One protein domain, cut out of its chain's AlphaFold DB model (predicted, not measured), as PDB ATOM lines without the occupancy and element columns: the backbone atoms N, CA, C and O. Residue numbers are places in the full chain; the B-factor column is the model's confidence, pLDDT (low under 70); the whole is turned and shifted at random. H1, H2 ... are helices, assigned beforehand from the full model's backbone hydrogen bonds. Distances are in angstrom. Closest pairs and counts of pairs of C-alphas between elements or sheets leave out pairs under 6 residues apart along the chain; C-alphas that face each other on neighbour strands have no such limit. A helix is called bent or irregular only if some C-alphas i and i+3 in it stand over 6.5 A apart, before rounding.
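Overview. This is residues 18 to 32 and 83 to 198 of the 554 residues of an uncharacterized protein of Haemonchus contortus (UniProt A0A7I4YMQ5). Seven helices form a compact, mostly crossed cluster round H7, which has H1 and H3 on nearly opposite sides and H5 crossing it on a third. H4 packs on the first part of H5, H6 packs across H3, and H2 lies at the rim, touching no other helix. The last residues, 190 to 198, run from H7 towards H4. The printed part has 131 residues, with H1 to H7 in order along the chain, no named strand, and the class all helix. The radius of gyration of the C-alphas is 14.1 A, and the rounded outline spans 37 by 36 by 29 A.

Along the chain. H1 is residues 18 to 32, 21.3 A long from C-alpha 18 at (7.764, 35.434, -33.515). After the cut, H2 is residues 83 to 90 and H3 is residues 94 to 108, 21.6 A long. H4 is residues 118 to 130, 19.2 A long; it is irregular, but only just, with C-alphas 119 and 122 6.9 A apart, and its line is a rough one. H5, residues 137 to 156, is the longest helix at 28.6 A, beginning at C-alpha 137 at (6.393, 26.326, -21.833). H6 is residues 167 to 173. H7, residues 176 to 189, is 19.8 A long and ends at C-alpha 189 at (17.401, 32.455, -37.589).

Arrangement. H7 is the hub, touching three helices. It touches H1 at a shallow tilt of 11 degrees, opposite ways, with the C-alphas of Arg 19 and Leu 188 closest at 6.2 A. It touches H3 about perpendicular, at 76 degrees, closest at the C-alphas of Ala 99 and Leu 183, 5.2 A apart. Residues 144 to 151 of H5 touch H7 at a steep tilt of 63 degrees; the C-alphas of Leu 147 and Lys 180 are closest, at 6.1 A. H3 also touches H6, about perpendicular at 88 degrees, with the C-alphas of Leu 98 and Met 169 closest at 5.9 A. Residues 139 to 142 of H5 touch H4 at a steep tilt of 64 degrees, closest at the C-alphas of Ile 124 and Val 139, 6.5 A apart. H2 is close to but not clearly touching H7, the closest C-alphas being those of Leu 87 and Val 189, 7.6 A apart. H3 and H5 are near each other, while H4 and H7 are apart. Every O i to N i+4 pair is within hydrogen-bond range in H1, H2, H3, H5, H6 and H7; in H4 it is 7 of 9.

Size, cuts and confidence. The two C-alphas farthest apart, those of Thr 83 and Glu 159, are 39.4 A apart. Residues 33 to 82 are not printed, and C-alphas 32 and 83 are 24.6 A apart across this cut. Of the links that are printed whole, H2 to H3 and H6 to H7 are tight, the others short, and none is long. Mean pLDDT of the printed part is 93.1; residues 18 to 19 are under 70.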
ATOM      1  N   GLY A  18       7.646  36.333 -34.663       59.56
ATOM      2  CA  GLY A  18       7.764  35.434 -33.515       59.56
ATOM      3  C   GLY A  18       9.175  35.140 -33.032       59.56
ATOM      4  O   GLY A  18       9.398  34.941 -31.837       59.56
ATOM      5  N   ARG A  19      10.143  35.128 -33.953       69.19
ATOM      6  CA  ARG A  19      11.487  34.585 -33.701       69.19
ATOM      7  C   ARG A  19      12.253  35.405 -32.661       69.19
ATOM      8  O   ARG A  19      12.983  34.828 -31.864       69.19
ATOM      9  N   ALA A  20      12.043  36.723 -32.609       74.00
ATOM     10  CA  ALA A  20      12.595  37.579 -31.556       74.00
ATOM     11  C   ALA A  20      12.004  37.247 -30.172       74.00
ATOM     12  O   ALA A  20      12.751  36.963 -29.236       74.00
ATOM     13  N   ARG A  21      10.668  37.185 -30.063       77.19
ATOM     14  CA  ARG A  21       9.960  36.904 -28.803       77.19
ATOM     15  C   ARG A  21      10.306  35.528 -28.231       77.19
ATOM     16  O   ARG A  21      10.512  35.404 -27.028       77.19
ATOM     17  N   PHE A  22      10.419  34.503 -29.082       75.00
ATOM     18  CA  PHE A  22      10.863  33.174 -28.650       75.00
ATOM     19  C   PHE A  22      12.232  33.249 -27.958       75.00
ATOM     20  O   PHE A  22      12.402  32.711 -26.865       75.00
ATOM     21  N   ARG A  23      13.207  33.929 -28.584       78.06
ATOM     22  CA  ARG A  23      14.580  34.039 -28.064       78.06
ATOM     23  C   ARG A  23      14.608  34.739 -26.710       78.06
ATOM     24  O   ARG A  23      15.320  34.290 -25.822       78.06
ATOM     25  N   GLU A  24      13.824  35.800 -26.537       82.88
ATOM     26  CA  GLU A  24      13.709  36.517 -25.263       82.88
ATOM     27  C   GLU A  24      13.129  35.630 -24.149       82.88
ATOM     28  O   GLU A  24      13.727  35.530 -23.076       82.88
ATOM     29  N   ILE A  25      12.028  34.916 -24.418       79.12
ATOM     30  CA  ILE A  25      11.417  33.983 -23.455       79.12
ATOM     31  C   ILE A  25      12.411  32.872 -23.078       79.12
ATOM     32  O   ILE A  25      12.621  32.610 -21.894       79.12
ATOM     33  N   PHE A  26      13.074  32.258 -24.063       77.00
ATOM     34  CA  PHE A  26      14.034  31.172 -23.838       77.00
ATOM     35  C   PHE A  26      15.261  31.628 -23.028       77.00
ATOM     36  O   PHE A  26      15.680  30.952 -22.090       77.00
ATOM     37  N   ARG A  27      15.804  32.815 -23.336       82.06
ATOM     38  CA  ARG A  27      16.903  33.450 -22.582       82.06
ATOM     39  C   ARG A  27      16.495  33.778 -21.145       82.06
ATOM     40  O   ARG A  27      17.267  33.533 -20.221       82.06
ATOM     41  N   SER A  28      15.283  34.298 -20.952       82.94
ATOM     42  CA  SER A  28      14.729  34.582 -19.625       82.94
ATOM     43  C   SER A  28      14.566  33.306 -18.795       82.94
ATOM     44  O   SER A  28      14.935  33.289 -17.621       82.94
ATOM     45  N   TRP A  29      14.086  32.218 -19.405       79.69
ATOM     46  CA  TRP A  29      13.920  30.922 -18.744       79.69
ATOM     47  C   TRP A  29      15.267  30.297 -18.335       79.69
ATOM     48  O   TRP A  29      15.458  29.990 -17.157       79.69
ATOM     49  N   LEU A  30      16.244  30.224 -19.253       73.06
ATOM     50  CA  LEU A  30      17.612  29.775 -18.937       73.06
ATOM     51  C   LEU A  30      18.255  30.615 -17.819       73.06
ATOM     52  O   LEU A  30      18.881  30.072 -16.908       73.06
ATOM     53  N   GLY A  31      18.075  31.939 -17.850       73.44
ATOM     54  CA  GLY A  31      18.591  32.845 -16.820       73.44
ATOM     55  C   GLY A  31      17.935  32.671 -15.444       73.44
ATOM     56  O   GLY A  31      18.574  32.940 -14.424       73.44
ATOM     57  N   GLN A  32      16.683  32.207 -15.390       71.25
ATOM     58  CA  GLN A  32      15.954  31.962 -14.141       71.25
ATOM     59  C   GLN A  32      16.336  30.631 -13.481       71.25
ATOM     60  O   GLN A  32      16.457  30.588 -12.255       71.25
ATOM     61  N   THR A  83      14.155  45.015 -36.065       77.94
ATOM     62  CA  THR A  83      14.377  43.586 -35.773       77.94
ATOM     63  C   THR A  83      15.259  42.886 -36.808       77.94
ATOM     64  O   THR A  83      16.039  42.002 -36.455       77.94
ATOM     65  N   ASP A  84      15.182  43.285 -38.081       79.94
ATOM     66  CA  ASP A  84      16.014  42.702 -39.140       79.94
ATOM     67  C   ASP A  84      17.464  43.208 -39.081       79.94
ATOM     68  O   ASP A  84      18.396  42.453 -39.383       79.94
ATOM     69  N   ALA A  85      17.681  44.444 -38.614       87.12
ATOM     70  CA  ALA A  85      19.015  44.968 -38.335       87.12
ATOM     71  C   ALA A  85      19.685  44.203 -37.177       87.12
ATOM     72  O   ALA A  85      20.803  43.711 -37.345       87.12
ATOM     73  N   GLU A  86      18.985  44.001 -36.054       87.25
ATOM     74  CA  GLU A  86      19.480  43.186 -34.931       87.25
ATOM     75  C   GLU A  86      19.803  41.744 -35.357       87.25
ATOM     76  O   GLU A  86      20.852  41.196 -35.005       87.25
ATOM     77  N   LEU A  87      18.934  41.121 -36.162       87.00
ATOM     78  CA  LEU A  87      19.176  39.789 -36.724       87.00
ATOM     79  C   LEU A  87      20.430  39.756 -37.611       87.00
ATOM     80  O   LEU A  87      21.172  38.769 -37.594       87.00
ATOM     81  N   PHE A  88      20.703  40.825 -38.361       89.00
ATOM     82  CA  PHE A  88      21.911  40.946 -39.175       89.00
ATOM     83  C   PHE A  88      23.180  41.165 -38.337       89.00
ATOM     84  O   PHE A  88      24.252  40.710 -38.738       89.00
ATOM     85  N   GLU A  89      23.091  41.792 -37.162       92.44
ATOM     86  CA  GLU A  89      24.214  41.890 -36.219       92.44
ATOM     87  C   GLU A  89      24.486  40.573 -35.490       92.44
ATOM     88  O   GLU A  89      25.631  40.115 -35.471       92.44
ATOM     89  N   VAL A  90      23.445  39.888 -35.000       90.31
ATOM     90  CA  VAL A  90      23.555  38.537 -34.417       90.31
ATOM     91  C   VAL A  90      24.265  37.587 -35.388       90.31
ATOM     92  O   VAL A  90      25.215  36.905 -34.995       90.31
ATOM     93  N   ARG A  91      23.884  37.614 -36.674       93.75
ATOM     94  CA  ARG A  91      24.506  36.820 -37.752       93.75
ATOM     95  C   ARG A  91      26.002  37.106 -37.970       93.75
ATOM     96  O   ARG A  91      26.689  36.244 -38.514       93.75
ATOM     97  N   LYS A  92      26.525  38.269 -37.560       95.44
ATOM     98  CA  LYS A  92      27.960  38.621 -37.663       95.44
ATOM     99  C   LYS A  92      28.791  38.151 -36.465       95.44
ATOM    100  O   LYS A  92      30.019  38.161 -36.552       95.44
ATOM    101  N   THR A  93      28.167  37.775 -35.347       97.31
ATOM    102  CA  THR A  93      28.906  37.353 -34.145       97.31
ATOM    103  C   THR A  93      29.701  36.066 -34.399       97.31
ATOM    104  O   THR A  93      29.254  35.170 -35.119       97.31
ATOM    105  N   LYS A  94      30.899  35.963 -33.806       97.56
ATOM    106  CA  LYS A  94      31.767  34.780 -33.959       97.56
ATOM    107  C   LYS A  94      31.076  33.520 -33.435       97.56
ATOM    108  O   LYS A  94      31.075  32.503 -34.119       97.56
ATOM    109  N   ASP A  95      30.430  33.628 -32.279       97.31
ATOM    110  CA  ASP A  95      29.639  32.579 -31.636       97.31
ATOM    111  C   ASP A  95      28.525  32.049 -32.552       97.31
ATOM    112  O   ASP A  95      28.411  30.838 -32.719       97.31
ATOM    113  N   PHE A  96      27.766  32.919 -33.233       97.56
ATOM    114  CA  PHE A  96      26.748  32.486 -34.201       97.56
ATOM    115  C   PHE A  96      27.360  31.769 -35.416       97.56
ATOM    116  O   PHE A  96      26.790  30.802 -35.917       97.56
ATOM    117  N   GLN A  97      28.534  32.198 -35.887       97.94
ATOM    118  CA  GLN A  97      29.233  31.538 -36.999       97.94
ATOM    119  C   GLN A  97      29.818  30.171 -36.595       97.94
ATOM    120  O   GLN A  97      29.745  29.219 -37.375       97.94
ATOM    121  N   LEU A  98      30.333  30.032 -35.369       98.12
ATOM    122  CA  LEU A  98      30.762  28.744 -34.805       98.12
ATOM    123  C   LEU A  98      29.563  27.815 -34.570       98.12
ATOM    124  O   LEU A  98      29.596  26.664 -34.999       98.12
ATOM    125  N   ALA A  99      28.469  28.327 -34.002       98.25
ATOM    126  CA  ALA A  99      27.210  27.599 -33.878       98.25
ATOM    127  C   ALA A  99      26.681  27.147 -35.251       98.25
ATOM    128  O   ALA A  99      26.315  25.985 -35.402       98.25
ATOM    129  N   LYS A 100      26.719  27.999 -36.290       97.94
ATOM    130  CA  LYS A 100      26.307  27.612 -37.651       97.94
ATOM    131  C   LYS A 100      27.209  26.525 -38.247       97.94
ATOM    132  O   LYS A 100      26.680  25.596 -38.853       97.94
ATOM    133  N   LYS A 101      28.533  26.565 -38.036       98.06
ATOM    134  CA  LYS A 101      29.426  25.448 -38.412       98.06
ATOM    135  C   LYS A 101      29.021  24.140 -37.716       98.06
ATOM    136  O   LYS A 101      28.916  23.114 -38.386       98.06
ATOM    137  N   ILE A 102      28.757  24.172 -36.408       98.00
ATOM    138  CA  ILE A 102      28.349  22.988 -35.630       98.00
ATOM    139  C   ILE A 102      26.996  22.453 -36.129       98.00
ATOM    140  O   ILE A 102      26.875  21.258 -36.385       98.00
ATOM    141  N   MET A 103      26.014  23.328 -36.376       97.75
ATOM    142  CA  MET A 103      24.705  22.956 -36.931       97.75
ATOM    143  C   MET A 103      24.797  22.313 -38.326       97.75
ATOM    144  O   MET A 103      24.024  21.405 -38.627       97.75
ATOM    145  N   VAL A 104      25.768  22.704 -39.163       97.19
ATOM    146  CA  VAL A 104      26.050  22.014 -40.437       97.19
ATOM    147  C   VAL A 104      26.524  20.575 -40.208       97.19
ATOM    148  O   VAL A 104      26.096  19.684 -40.939       97.19
ATOM    149  N   GLN A 105      27.370  20.317 -39.206       97.38
ATOM    150  CA  GLN A 105      27.816  18.953 -38.895       97.38
ATOM    151  C   GLN A 105      26.672  18.123 -38.283       97.38
ATOM    152  O   GLN A 105      26.412  17.021 -38.752       97.38
ATOM    153  N   LEU A 106      25.923  18.693 -37.328       97.00
ATOM    154  CA  LEU A 106      24.734  18.083 -36.711       97.00
ATOM    155  C   LEU A 106      23.658  17.672 -37.724       97.00
ATOM    156  O   LEU A 106      23.016  16.635 -37.558       97.00
ATOM    157  N   ARG A 107      23.458  18.483 -38.772       95.62
ATOM    158  CA  ARG A 107      22.514  18.184 -39.855       95.62
ATOM    159  C   ARG A 107      23.022  17.075 -40.780       95.62
ATOM    160  O   ARG A 107      22.216  16.284 -41.245       95.62
ATOM    161  N   LYS A 108      24.334  16.972 -41.035       96.12
ATOM    162  CA  LYS A 108      24.909  15.869 -41.836       96.12
ATOM    163  C   LYS A 108      24.817  14.518 -41.129       96.12
ATOM    164  O   LYS A 108      24.586  13.509 -41.785       96.12
ATOM    165  N   SER A 109      25.017  14.497 -39.811       96.38
ATOM    166  CA  SER A 109      24.962  13.279 -38.994       96.38
ATOM    167  C   SER A 109      23.549  12.918 -38.514       96.38
ATOM    168  O   SER A 109      23.385  11.914 -37.823       96.38
ATOM    169  N   ASN A 110      22.533  13.718 -38.867       96.12
ATOM    170  CA  ASN A 110      21.130  13.571 -38.459       96.12
ATOM    171  C   ASN A 110      20.901  13.474 -36.937       96.12
ATOM    172  O   ASN A 110      19.843  13.015 -36.511       96.12
ATOM    173  N   ILE A 111      21.851  13.925 -36.102       96.81
ATOM    174  CA  ILE A 111      21.767  13.802 -34.634       96.81
ATOM    175  C   ILE A 111      20.451  14.401 -34.123       96.81
ATOM    176  O   ILE A 111      19.699  13.731 -33.427       96.81
ATOM    177  N   LEU A 112      20.117  15.629 -34.532       96.44
ATOM    178  CA  LEU A 112      18.926  16.351 -34.062       96.44
ATOM    179  C   LEU A 112      17.586  15.674 -34.409       96.44
ATOM    180  O   LEU A 112      16.600  15.907 -33.708       96.44
ATOM    181  N   GLU A 113      17.539  14.816 -35.434       95.88
ATOM    182  CA  GLU A 113      16.332  14.056 -35.792       95.88
ATOM    183  C   GLU A 113      15.959  13.033 -34.699       95.88
ATOM    184  O   GLU A 113      14.789  12.676 -34.577       95.88
ATOM    185  N   THR A 114      16.928  12.585 -33.882       96.19
ATOM    186  CA  THR A 114      16.750  11.541 -32.851       96.19
ATOM    187  C   THR A 114      16.769  12.057 -31.406       96.19
ATOM    188  O   THR A 114      16.564  11.278 -30.478       96.19
ATOM    189  N   MET A 115      16.969  13.362 -31.179       96.19
ATOM    190  CA  MET A 115      17.068  13.950 -29.824       96.19
ATOM    191  C   MET A 115      15.714  14.201 -29.134       96.19
ATOM    192  O   MET A 115      15.684  14.590 -27.967       96.19
ATOM    193  N   VAL A 116      14.592  14.030 -29.841       97.75
ATOM    194  CA  VAL A 116      13.235  14.271 -29.322       97.75
ATOM    195  C   VAL A 116      12.474  12.951 -29.250       97.75
ATOM    196  O   VAL A 116      12.293  12.288 -30.267       97.75
ATOM    197  N   SER A 117      11.986  12.606 -28.055       97.25
ATOM    198  CA  SER A 117      11.124  11.441 -27.815       97.25
ATOM    199  C   SER A 117       9.878  11.470 -28.703       97.25
ATOM    200  O   SER A 117       9.282  12.534 -28.895       97.25
ATOM    201  N   GLU A 118       9.437  10.308 -29.184       97.19
ATOM    202  CA  GLU A 118       8.343  10.205 -30.161       97.19
ATOM    203  C   GLU A 118       7.034  10.852 -29.671       97.19
ATOM    204  O   GLU A 118       6.400  11.587 -30.430       97.19
ATOM    205  N   ASP A 119       6.709  10.725 -28.379       98.00
ATOM    206  CA  ASP A 119       5.554  11.367 -27.720       98.00
ATOM    207  C   ASP A 119       5.552  12.905 -27.822       98.00
ATOM    208  O   ASP A 119       4.505  13.558 -27.788       98.00
ATOM    209  N   ASN A 120       6.739  13.507 -27.931       97.94
ATOM    210  CA  ASN A 120       6.943  14.952 -27.962       97.94
ATOM    211  C   ASN A 120       7.071  15.506 -29.395       97.94
ATOM    212  O   ASN A 120       6.820  16.696 -29.614       97.94
ATOM    213  N   LEU A 121       7.375  14.658 -30.388       97.56
ATOM    214  CA  LEU A 121       7.392  15.034 -31.807       97.56
ATOM    215  C   LEU A 121       6.091  15.697 -32.304       97.56
ATOM    216  O   LEU A 121       6.213  16.716 -32.985       97.56
ATOM    217  N   PRO A 122       4.856  15.225 -32.011       97.56
ATOM    218  CA  PRO A 122       3.647  15.900 -32.495       97.56
ATOM    219  C   PRO A 122       3.495  17.322 -31.931       97.56
ATOM    220  O   PRO A 122       3.003  18.207 -32.630       97.56
ATOM    221  N   ILE A 123       3.970  17.566 -30.705       97.38
ATOM    222  CA  ILE A 123       3.925  18.882 -30.052       97.38
ATOM    223  C   ILE A 123       4.886  19.851 -30.759       97.38
ATOM    224  O   ILE A 123       4.495  20.964 -31.114       97.38
ATOM    225  N   ILE A 124       6.118  19.408 -31.033       96.88
ATOM    226  CA  ILE A 124       7.115  20.194 -31.774       96.88
ATOM    227  C   ILE A 124       6.693  20.415 -33.237       96.88
ATOM    228  O   ILE A 124       6.718  21.556 -33.703       96.88
ATOM    229  N   LYS A 125       6.208  19.378 -33.937       96.25
ATOM    230  CA  LYS A 125       5.680  19.490 -35.311       96.25
ATOM    231  C   LYS A 125       4.544  20.510 -35.400       96.25
ATOM    232  O   LYS A 125       4.501  21.283 -36.356       96.25
ATOM    233  N   LYS A 126       3.640  20.546 -34.412       95.75
ATOM    234  CA  LYS A 126       2.565  21.547 -34.344       95.75
ATOM    235  C   LYS A 126       3.110  22.958 -34.100       95.75
ATOM    236  O   LYS A 126       2.687  23.900 -34.767       95.75
ATOM    237  N   PHE A 127       4.081  23.111 -33.200       95.00
ATOM    238  CA  PHE A 127       4.716  24.402 -32.928       95.00
ATOM    239  C   PHE A 127       5.385  25.010 -34.173       95.00
ATOM    240  O   PHE A 127       5.082  26.155 -34.511       95.00
ATOM    241  N   PHE A 128       6.227  24.252 -34.887       93.31
ATOM    242  CA  PHE A 128       6.922  24.758 -36.081       93.31
ATOM    243  C   PHE A 128       5.985  25.034 -37.268       93.31
ATOM    244  O   PHE A 128       6.296  25.905 -38.078       93.31
ATOM    245  N   LYS A 129       4.837  24.345 -37.357       91.00
ATOM    246  CA  LYS A 129       3.823  24.571 -38.404       91.00
ATOM    247  C   LYS A 129       2.917  25.774 -38.149       91.00
ATOM    248  O   LYS A 129       2.566  26.469 -39.094       91.00
ATOM    249  N   GLU A 130       2.515  26.002 -36.900       89.62
ATOM    250  CA  GLU A 130       1.423  26.935 -36.583       89.62
ATOM    251  C   GLU A 130       1.837  28.118 -35.692       89.62
ATOM    252  O   GLU A 130       1.272  29.202 -35.805       89.62
ATOM    253  N   ASN A 131       2.778  27.921 -34.760       79.81
ATOM    254  CA  ASN A 131       2.834  28.707 -33.518       79.81
ATOM    255  C   ASN A 131       4.215  29.308 -33.183       79.81
ATOM    256  O   ASN A 131       4.475  29.646 -32.027       79.81
ATOM    257  N   LEU A 132       5.064  29.551 -34.191       83.88
ATOM    258  CA  LEU A 132       6.390  30.195 -34.059       83.88
ATOM    259  C   LEU A 132       6.407  31.508 -33.239       83.88
ATOM    260  O   LEU A 132       7.462  31.914 -32.753       83.88
ATOM    261  N   ASN A 133       5.260  32.180 -33.089       86.25
ATOM    262  CA  ASN A 133       5.125  33.448 -32.367       86.25
ATOM    263  C   ASN A 133       4.891  33.311 -30.855       86.25
ATOM    264  O   ASN A 133       5.158  34.263 -30.119       86.25
ATOM    265  N   ASN A 134       4.388  32.164 -30.392       90.19
ATOM    266  CA  ASN A 134       3.933  31.956 -29.018       90.19
ATOM    267  C   ASN A 134       4.352  30.554 -28.534       90.19
ATOM    268  O   ASN A 134       3.533  29.634 -28.554       90.19
ATOM    269  N   PRO A 135       5.617  30.351 -28.120       92.31
ATOM    270  CA  PRO A 135       6.043  29.066 -27.581       92.31
ATOM    271  C   PRO A 135       5.329  28.742 -26.266       92.31
ATOM    272  O   PRO A 135       5.401  29.497 -25.297       92.31
ATOM    273  N   THR A 136       4.689  27.577 -26.211       95.25
ATOM    274  CA  THR A 136       4.226  26.978 -24.955       95.25
ATOM    275  C   THR A 136       5.432  26.585 -24.101       95.25
ATOM    276  O   THR A 136       6.411  26.064 -24.634       95.25
ATOM    277  N   GLN A 137       5.339  26.727 -22.778       95.12
ATOM    278  CA  GLN A 137       6.393  26.326 -21.833       95.12
ATOM    279  C   GLN A 137       6.913  24.891 -22.080       95.12
ATOM    280  O   GLN A 137       8.117  24.679 -22.195       95.12
ATOM    281  N   LYS A 138       6.010  23.929 -22.323       96.81
ATOM    282  CA  LYS A 138       6.376  22.545 -22.676       96.81
ATOM    283  C   LYS A 138       7.236  22.437 -23.952       96.81
ATOM    284  O   LYS A 138       8.083  21.559 -24.040       96.81
ATOM    285  N   VAL A 139       7.050  23.312 -24.946       96.25
ATOM    286  CA  VAL A 139       7.876  23.322 -26.173       96.25
ATOM    287  C   VAL A 139       9.299  23.786 -25.865       96.25
ATOM    288  O   VAL A 139      10.249  23.192 -26.367       96.25
ATOM    289  N   ILE A 140       9.448  24.809 -25.019       95.44
ATOM    290  CA  ILE A 140      10.752  25.305 -24.546       95.44
ATOM    291  C   ILE A 140      11.514  24.192 -23.819       95.44
ATOM    292  O   ILE A 140      12.679  23.956 -24.128       95.44
ATOM    293  N   GLU A 141      10.838  23.462 -22.932       96.94
ATOM    294  CA  GLU A 141      11.415  22.345 -22.172       96.94
ATOM    295  C   GLU A 141      11.860  21.183 -23.071       96.94
ATOM    296  O   GLU A 141      12.984  20.700 -22.929       96.94
ATOM    297  N   ILE A 142      11.033  20.763 -24.041       97.75
ATOM    298  CA  ILE A 142      11.418  19.704 -24.994       97.75
ATOM    299  C   ILE A 142      12.619  20.153 -25.843       97.75
ATOM    300  O   ILE A 142      13.531  19.360 -26.071       97.75
ATOM    301  N   ILE A 143      12.649  21.411 -26.305       96.94
ATOM    302  CA  ILE A 143      13.749  21.929 -27.133       96.94
ATOM    303  C   ILE A 143      15.048  22.057 -26.323       96.94
ATOM    304  O   ILE A 143      16.096  21.647 -26.822       96.94
ATOM    305  N   ASP A 144      15.013  22.557 -25.082       96.69
ATOM    306  CA  ASP A 144      16.223  22.621 -24.250       96.69
ATOM    307  C   ASP A 144      16.748  21.225 -23.891       96.69
ATOM    308  O   ASP A 144      17.961  21.010 -23.914       96.69
ATOM    309  N   HIS A 145      15.855  20.261 -23.638       97.88
ATOM    310  CA  HIS A 145      16.209  18.860 -23.402       97.88
ATOM    311  C   HIS A 145      16.789  18.178 -24.656       97.88
ATOM    312  O   HIS A 145      17.767  17.437 -24.571       97.88
ATOM    313  N   ALA A 146      16.257  18.466 -25.845       97.94
ATOM    314  CA  ALA A 146      16.813  17.959 -27.098       97.94
ATOM    315  C   ALA A 146      18.203  18.552 -27.392       97.94
ATOM    316  O   ALA A 146      19.115  17.832 -27.797       97.94
ATOM    317  N   LEU A 147      18.394  19.853 -27.141       97.88
ATOM    318  CA  LEU A 147      19.699  20.517 -27.253       97.88
ATOM    319  C   LEU A 147      20.682  20.066 -26.164       97.88
ATOM    320  O   LEU A 147      21.886  20.047 -26.402       97.88
ATOM    321  N   GLU A 148      20.186  19.673 -24.991       97.88
ATOM    322  CA  GLU A 148      20.960  19.069 -23.907       97.88
ATOM    323  C   GLU A 148      21.536  17.711 -24.321       97.88
ATOM    324  O   GLU A 148      22.751  17.524 -24.249       97.88
ATOM    325  N   ILE A 149      20.713  16.784 -24.824       97.69
ATOM    326  CA  ILE A 149      21.210  15.496 -25.340       97.69
ATOM    327  C   ILE A 149      22.158  15.738 -26.524       97.69
ATOM    328  O   ILE A 149      23.263  15.196 -26.543       97.69
ATOM    329  N   CYS A 150      21.786  16.623 -27.456       97.44
ATOM    330  CA  CYS A 150      22.599  16.959 -28.625       97.44
ATOM    331  C   CYS A 150      23.993  17.484 -28.245       97.44
ATOM    332  O   CYS A 150      24.996  17.050 -28.808       97.44
ATOM    333  N   TYR A 151      24.067  18.374 -27.252       97.69
ATOM    334  CA  TYR A 151      25.324  18.876 -26.703       97.69
ATOM    335  C   TYR A 151      26.189  17.741 -26.133       97.69
ATOM    336  O   TYR A 151      27.396  17.700 -26.381       97.69
ATOM    337  N   ASN A 152      25.586  16.803 -25.397       97.19
ATOM    338  CA  ASN A 152      26.311  15.687 -24.794       97.19
ATOM    339  C   ASN A 152      26.818  14.687 -25.857       97.19
ATOM    340  O   ASN A 152      27.987  14.308 -25.802       97.19
ATOM    341  N   GLU A 153      26.020  14.335 -26.875       96.56
ATOM    342  CA  GLU A 153      26.481  13.508 -28.010       96.56
ATOM    343  C   GLU A 153      27.627  14.197 -28.785       96.56
ATOM    344  O   GLU A 153      28.645  13.567 -29.072       96.56
ATOM    345  N   VAL A 154      27.534  15.509 -29.050       96.44
ATOM    346  CA  VAL A 154      28.617  16.273 -29.703       96.44
ATOM    347  C   VAL A 154      29.888  16.319 -28.856       96.44
ATOM    348  O   VAL A 154      30.986  16.247 -29.404       96.44
ATOM    349  N   MET A 155      29.781  16.445 -27.534       96.31
ATOM    350  CA  MET A 155      30.958  16.550 -26.672       96.31
ATOM    351  C   MET A 155      31.629  15.200 -26.413       96.31
ATOM    352  O   MET A 155      32.857  15.124 -26.493       96.31
ATOM    353  N   PHE A 156      30.856  14.146 -26.139       96.56
ATOM    354  CA  PHE A 156      31.376  12.851 -25.684       96.56
ATOM    355  C   PHE A 156      31.440  11.769 -26.772       96.56
ATOM    356  O   PHE A 156      32.189  10.806 -26.616       96.56
ATOM    357  N   HIS A 157      30.706  11.915 -27.880       96.06
ATOM    358  CA  HIS A 157      30.560  10.879 -28.914       96.06
ATOM    359  C   HIS A 157      30.966  11.359 -30.320       96.06
ATOM    360  O   HIS A 157      30.486  10.858 -31.331       96.06
ATOM    361  N   GLN A 158      31.936  12.278 -30.390       95.44
ATOM    362  CA  GLN A 158      32.515  12.842 -31.626       95.44
ATOM    363  C   GLN A 158      32.882  11.780 -32.676       95.44
ATOM    364  O   GLN A 158      32.548  11.921 -33.851       95.44
ATOM    365  N   GLU A 159      33.530  10.702 -32.229       95.25
ATOM    366  CA  GLU A 159      34.009   9.589 -33.060       95.25
ATOM    367  C   GLU A 159      32.864   8.719 -33.613       95.25
ATOM    368  O   GLU A 159      33.014   8.095 -34.659       95.25
ATOM    369  N   ARG A 160      31.698   8.706 -32.952       96.00
ATOM    370  CA  ARG A 160      30.518   7.911 -33.343       96.00
ATOM    371  C   ARG A 160      29.810   8.468 -34.583       96.00
ATOM    372  O   ARG A 160      29.147   7.714 -35.289       96.00
ATOM    373  N   TYR A 161      29.941   9.772 -34.827       94.31
ATOM    374  CA  TYR A 161      29.238  10.502 -35.890       94.31
ATOM    375  C   TYR A 161      30.187  11.237 -36.856       94.31
ATOM    376  O   TYR A 161      29.737  12.120 -37.584       94.31
ATOM    377  N   ASP A 162      31.486  10.910 -36.830       95.31
ATOM    378  CA  ASP A 162      32.549  11.537 -37.637       95.31
ATOM    379  C   ASP A 162      32.542  13.085 -37.578       95.31
ATOM    380  O   ASP A 162      32.620  13.804 -38.580       95.31
ATOM    381  N   LEU A 163      32.381  13.637 -36.365       95.69
ATOM    382  CA  LEU A 163      32.238  15.082 -36.166       95.69
ATOM    383  C   LEU A 163      33.587  15.798 -36.260       95.69
ATOM    384  O   LEU A 163      34.260  16.046 -35.253       95.69
ATOM    385  N   PHE A 164      33.953  16.223 -37.470       95.94
ATOM    386  CA  PHE A 164      35.092  17.119 -37.661       95.94
ATOM    387  C   PHE A 164      34.852  18.467 -36.952       95.94
ATOM    388  O   PHE A 164      34.075  19.305 -37.425       95.94
ATOM    389  N   MET A 165      35.521  18.659 -35.809       96.25
ATOM    390  CA  MET A 165      35.442  19.859 -34.970       96.25
ATOM    391  C   MET A 165      36.810  20.508 -34.721       96.25
ATOM    392  O   MET A 165      37.612  20.006 -33.924       96.25
ATOM    393  N   ASP A 166      37.001  21.672 -35.349       97.12
ATOM    394  CA  ASP A 166      38.015  22.695 -35.069       97.12
ATOM    395  C   ASP A 166      38.183  22.978 -33.561       97.12
ATOM    396  O   ASP A 166      37.218  22.949 -32.791       97.12
ATOM    397  N   THR A 167      39.389  23.388 -33.156       97.75
ATOM    398  CA  THR A 167      39.690  23.869 -31.794       97.75
ATOM    399  C   THR A 167      38.736  24.978 -31.338       97.75
ATOM    400  O   THR A 167      38.282  24.957 -30.197       97.75
ATOM    401  N   ASP A 168      38.362  25.904 -32.226       98.12
ATOM    402  CA  ASP A 168      37.443  27.002 -31.897       98.12
ATOM    403  C   ASP A 168      36.012  26.515 -31.622       98.12
ATOM    404  O   ASP A 168      35.360  27.022 -30.710       98.12
ATOM    405  N   MET A 169      35.537  25.495 -32.349       98.06
ATOM    406  CA  MET A 169      34.230  24.880 -32.083       98.06
ATOM    407  C   MET A 169      34.233  24.151 -30.734       98.06
ATOM    408  O   MET A 169      33.299  24.312 -29.951       98.06
ATOM    409  N   ARG A 170      35.317  23.429 -30.412       97.06
ATOM    410  CA  ARG A 170      35.509  22.791 -29.094       97.06
ATOM    411  C   ARG A 170      35.547  23.824 -27.963       97.06
ATOM    412  O   ARG A 170      34.889  23.629 -26.948       97.06
ATOM    413  N   ASN A 171      36.271  24.931 -28.148       98.00
ATOM    414  CA  ASN A 171      36.377  26.019 -27.170       98.00
ATOM    415  C   ASN A 171      35.029  26.716 -26.926       98.00
ATOM    416  O   ASN A 171      34.680  26.980 -25.778       98.00
ATOM    417  N   PHE A 172      34.260  26.980 -27.985       97.94
ATOM    418  CA  PHE A 172      32.907  27.537 -27.893       97.94
ATOM    419  C   PHE A 172      31.959  26.615 -27.105       97.94
ATOM    420  O   PHE A 172      31.230  27.083 -26.230       97.94
ATOM    421  N   LEU A 173      32.031  25.300 -27.339       97.69
ATOM    422  CA  LEU A 173      31.233  24.310 -26.611       97.69
ATOM    423  C   LEU A 173      31.577  24.215 -25.111       97.69
ATOM    424  O   LEU A 173      30.727  23.783 -24.341       97.69
ATOM    425  N   LEU A 174      32.753  24.663 -24.644       97.44
ATOM    426  CA  LEU A 174      33.087  24.635 -23.208       97.44
ATOM    427  C   LEU A 174      32.079  25.410 -22.338       97.44
ATOM    428  O   LEU A 174      31.869  25.048 -21.180       97.44
ATOM    429  N   ASN A 175      31.434  26.450 -22.881       96.62
ATOM    430  CA  ASN A 175      30.327  27.137 -22.218       96.62
ATOM    431  C   ASN A 175      28.979  26.583 -22.707       96.62
ATOM    432  O   ASN A 175      28.279  27.209 -23.504       96.62
ATOM    433  N   LYS A 176      28.630  25.404 -22.184       96.88
ATOM    434  CA  LYS A 176      27.404  24.640 -22.452       96.88
ATOM    435  C   LYS A 176      26.139  25.484 -22.652       96.88
ATOM    436  O   LYS A 176      25.437  25.300 -23.639       96.88
ATOM    437  N   GLU A 177      25.832  26.403 -21.739       96.50
ATOM    438  CA  GLU A 177      24.599  27.204 -21.805       96.50
ATOM    439  C   GLU A 177      24.625  28.219 -22.952       96.50
ATOM    440  O   GLU A 177      23.665  28.303 -23.718       96.50
ATOM    441  N   ASN A 178      25.742  28.939 -23.123       96.56
ATOM    442  CA  ASN A 178      25.921  29.849 -24.257       96.56
ATOM    443  C   ASN A 178      25.873  29.081 -25.585       96.56
ATOM    444  O   ASN A 178      25.267  29.552 -26.545       96.56
ATOM    445  N   ALA A 179      26.442  27.872 -25.620       97.62
ATOM    446  CA  ALA A 179      26.375  26.987 -26.771       97.62
ATOM    447  C   ALA A 179      24.932  26.559 -27.090       97.62
ATOM    448  O   ALA A 179      24.498  26.789 -28.216       97.62
ATOM    449  N   LYS A 180      24.152  26.029 -26.128       97.25
ATOM    450  CA  LYS A 180      22.730  25.679 -26.355       97.25
ATOM    451  C   LYS A 180      21.925  26.885 -26.854       97.25
ATOM    452  O   LYS A 180      21.214  26.776 -27.851       97.25
ATOM    453  N   GLN A 181      22.096  28.049 -26.222       96.19
ATOM    454  CA  GLN A 181      21.421  29.289 -26.611       96.19
ATOM    455  C   GLN A 181      21.792  29.739 -28.036       96.19
ATOM    456  O   GLN A 181      20.913  30.103 -28.814       96.19
ATOM    457  N   CYS A 182      23.075  29.697 -28.405       97.00
ATOM    458  CA  CYS A 182      23.539  30.098 -29.736       97.00
ATOM    459  C   CYS A 182      23.168  29.083 -30.832       97.00
ATOM    460  O   CYS A 182      22.859  29.488 -31.950       97.00
ATOM    461  N   LEU A 183      23.142  27.780 -30.528       97.56
ATOM    462  CA  LEU A 183      22.638  26.748 -31.444       97.56
ATOM    463  C   LEU A 183      21.137  26.948 -31.714       97.56
ATOM    464  O   LEU A 183      20.712  26.892 -32.869       97.56
ATOM    465  N   LEU A 184      20.344  27.271 -30.687       96.38
ATOM    466  CA  LEU A 184      18.923  27.583 -30.857       96.38
ATOM    467  C   LEU A 184      18.691  28.898 -31.611       96.38
ATOM    468  O   LEU A 184      17.842  28.947 -32.501       96.38
ATOM    469  N   ASP A 185      19.485  29.936 -31.332       95.19
ATOM    470  CA  ASP A 185      19.498  31.163 -32.135       95.19
ATOM    471  C   ASP A 185      19.767  30.841 -33.620       95.19
ATOM    472  O   ASP A 185      19.092  31.394 -34.485       95.19
ATOM    473  N   VAL A 186      20.674  29.909 -33.949       96.88
ATOM    474  CA  VAL A 186      20.887  29.462 -35.340       96.88
ATOM    475  C   VAL A 186      19.660  28.742 -35.910       96.88
ATOM    476  O   VAL A 186      19.242  29.103 -37.008       96.88
ATOM    477  N   ILE A 187      19.050  27.788 -35.197       95.50
ATOM    478  CA  ILE A 187      17.839  27.066 -35.658       95.50
ATOM    479  C   ILE A 187      16.702  28.049 -35.989       95.50
ATOM    480  O   ILE A 187      16.046  27.934 -37.025       95.50
ATOM    481  N   LEU A 188      16.488  29.049 -35.131       92.31
ATOM    482  CA  LEU A 188      15.425  30.044 -35.292       92.31
ATOM    483  C   LEU A 188      15.727  31.061 -36.400       92.31
ATOM    484  O   LEU A 188      14.812  31.524 -37.079       92.31
ATOM    485  N   VAL A 189      16.992  31.439 -36.601       92.69
ATOM    486  CA  VAL A 189      17.401  32.455 -37.589       92.69
ATOM    487  C   VAL A 189      17.632  31.868 -38.988       92.69
ATOM    488  O   VAL A 189      17.514  32.591 -39.983       92.69
ATOM    489  N   CYS A 190      17.934  30.572 -39.069       93.69
ATOM    490  CA  CYS A 190      18.272  29.831 -40.281       93.69
ATOM    491  C   CYS A 190      17.427  28.536 -40.325       93.69
ATOM    492  O   CYS A 190      17.888  27.489 -39.865       93.69
ATOM    493  N   PRO A 191      16.193  28.577 -40.874       92.44
ATOM    494  CA  PRO A 191      15.248  27.456 -40.793       92.44
ATOM    495  C   PRO A 191      15.699  26.209 -41.569       92.44
ATOM    496  O   PRO A 191      15.203  25.116 -41.320       92.44
ATOM    497  N   GLU A 192      16.702  26.355 -42.438       93.75
ATOM    498  CA  GLU A 192      17.480  25.265 -43.039       93.75
ATOM    499  C   GLU A 192      18.050  24.259 -42.014       93.75
ATOM    500  O   GLU A 192      18.389  23.144 -42.397       93.75
ATOM    501  N   PHE A 193      18.176  24.623 -40.730       96.50
ATOM    502  CA  PHE A 193      18.644  23.729 -39.663       96.50
ATOM    503  C   PHE A 193      17.535  23.186 -38.749       96.50
ATOM    504  O   PHE A 193      17.850  22.511 -37.770       96.50
ATOM    505  N   VAL A 194      16.255  23.450 -39.040       96.19
ATOM    506  CA  VAL A 194      15.145  22.774 -38.349       96.19
ATOM    507  C   VAL A 194      15.088  21.320 -38.842       96.19
ATOM    508  O   VAL A 194      14.985  21.111 -40.054       96.19
ATOM    509  N   PRO A 195      15.138  20.312 -37.949       96.56
ATOM    510  CA  PRO A 195      15.064  18.905 -38.343       96.56
ATOM    511  C   PRO A 195      13.763  18.573 -39.088       96.56
ATOM    512  O   PRO A 195      12.696  19.130 -38.801       96.56
ATOM    513  N   LEU A 196      13.820  17.636 -40.032       95.12
ATOM    514  CA  LEU A 196      12.655  17.207 -40.813       95.12
ATOM    515  C   LEU A 196      11.588  16.584 -39.902       95.12
ATOM    516  O   LEU A 196      10.410  16.931 -39.999       95.12
ATOM    517  N   MET A 197      12.003  15.773 -38.924       96.00
ATOM    518  CA  MET A 197      11.125  15.200 -37.901       96.00
ATOM    519  C   MET A 197      10.540  16.251 -36.952       96.00
ATOM    520  O   MET A 197       9.540  15.973 -36.297       96.00
ATOM    521  N   TRP A 198      11.086  17.467 -36.899       95.94
ATOM    522  CA  TRP A 198      10.516  18.576 -36.123       95.94
ATOM    523  C   TRP A 198       9.539  19.430 -36.952       95.94
ATOM    524  O   TRP A 198       8.874  20.305 -36.403       95.94
TER     525      TRP A 198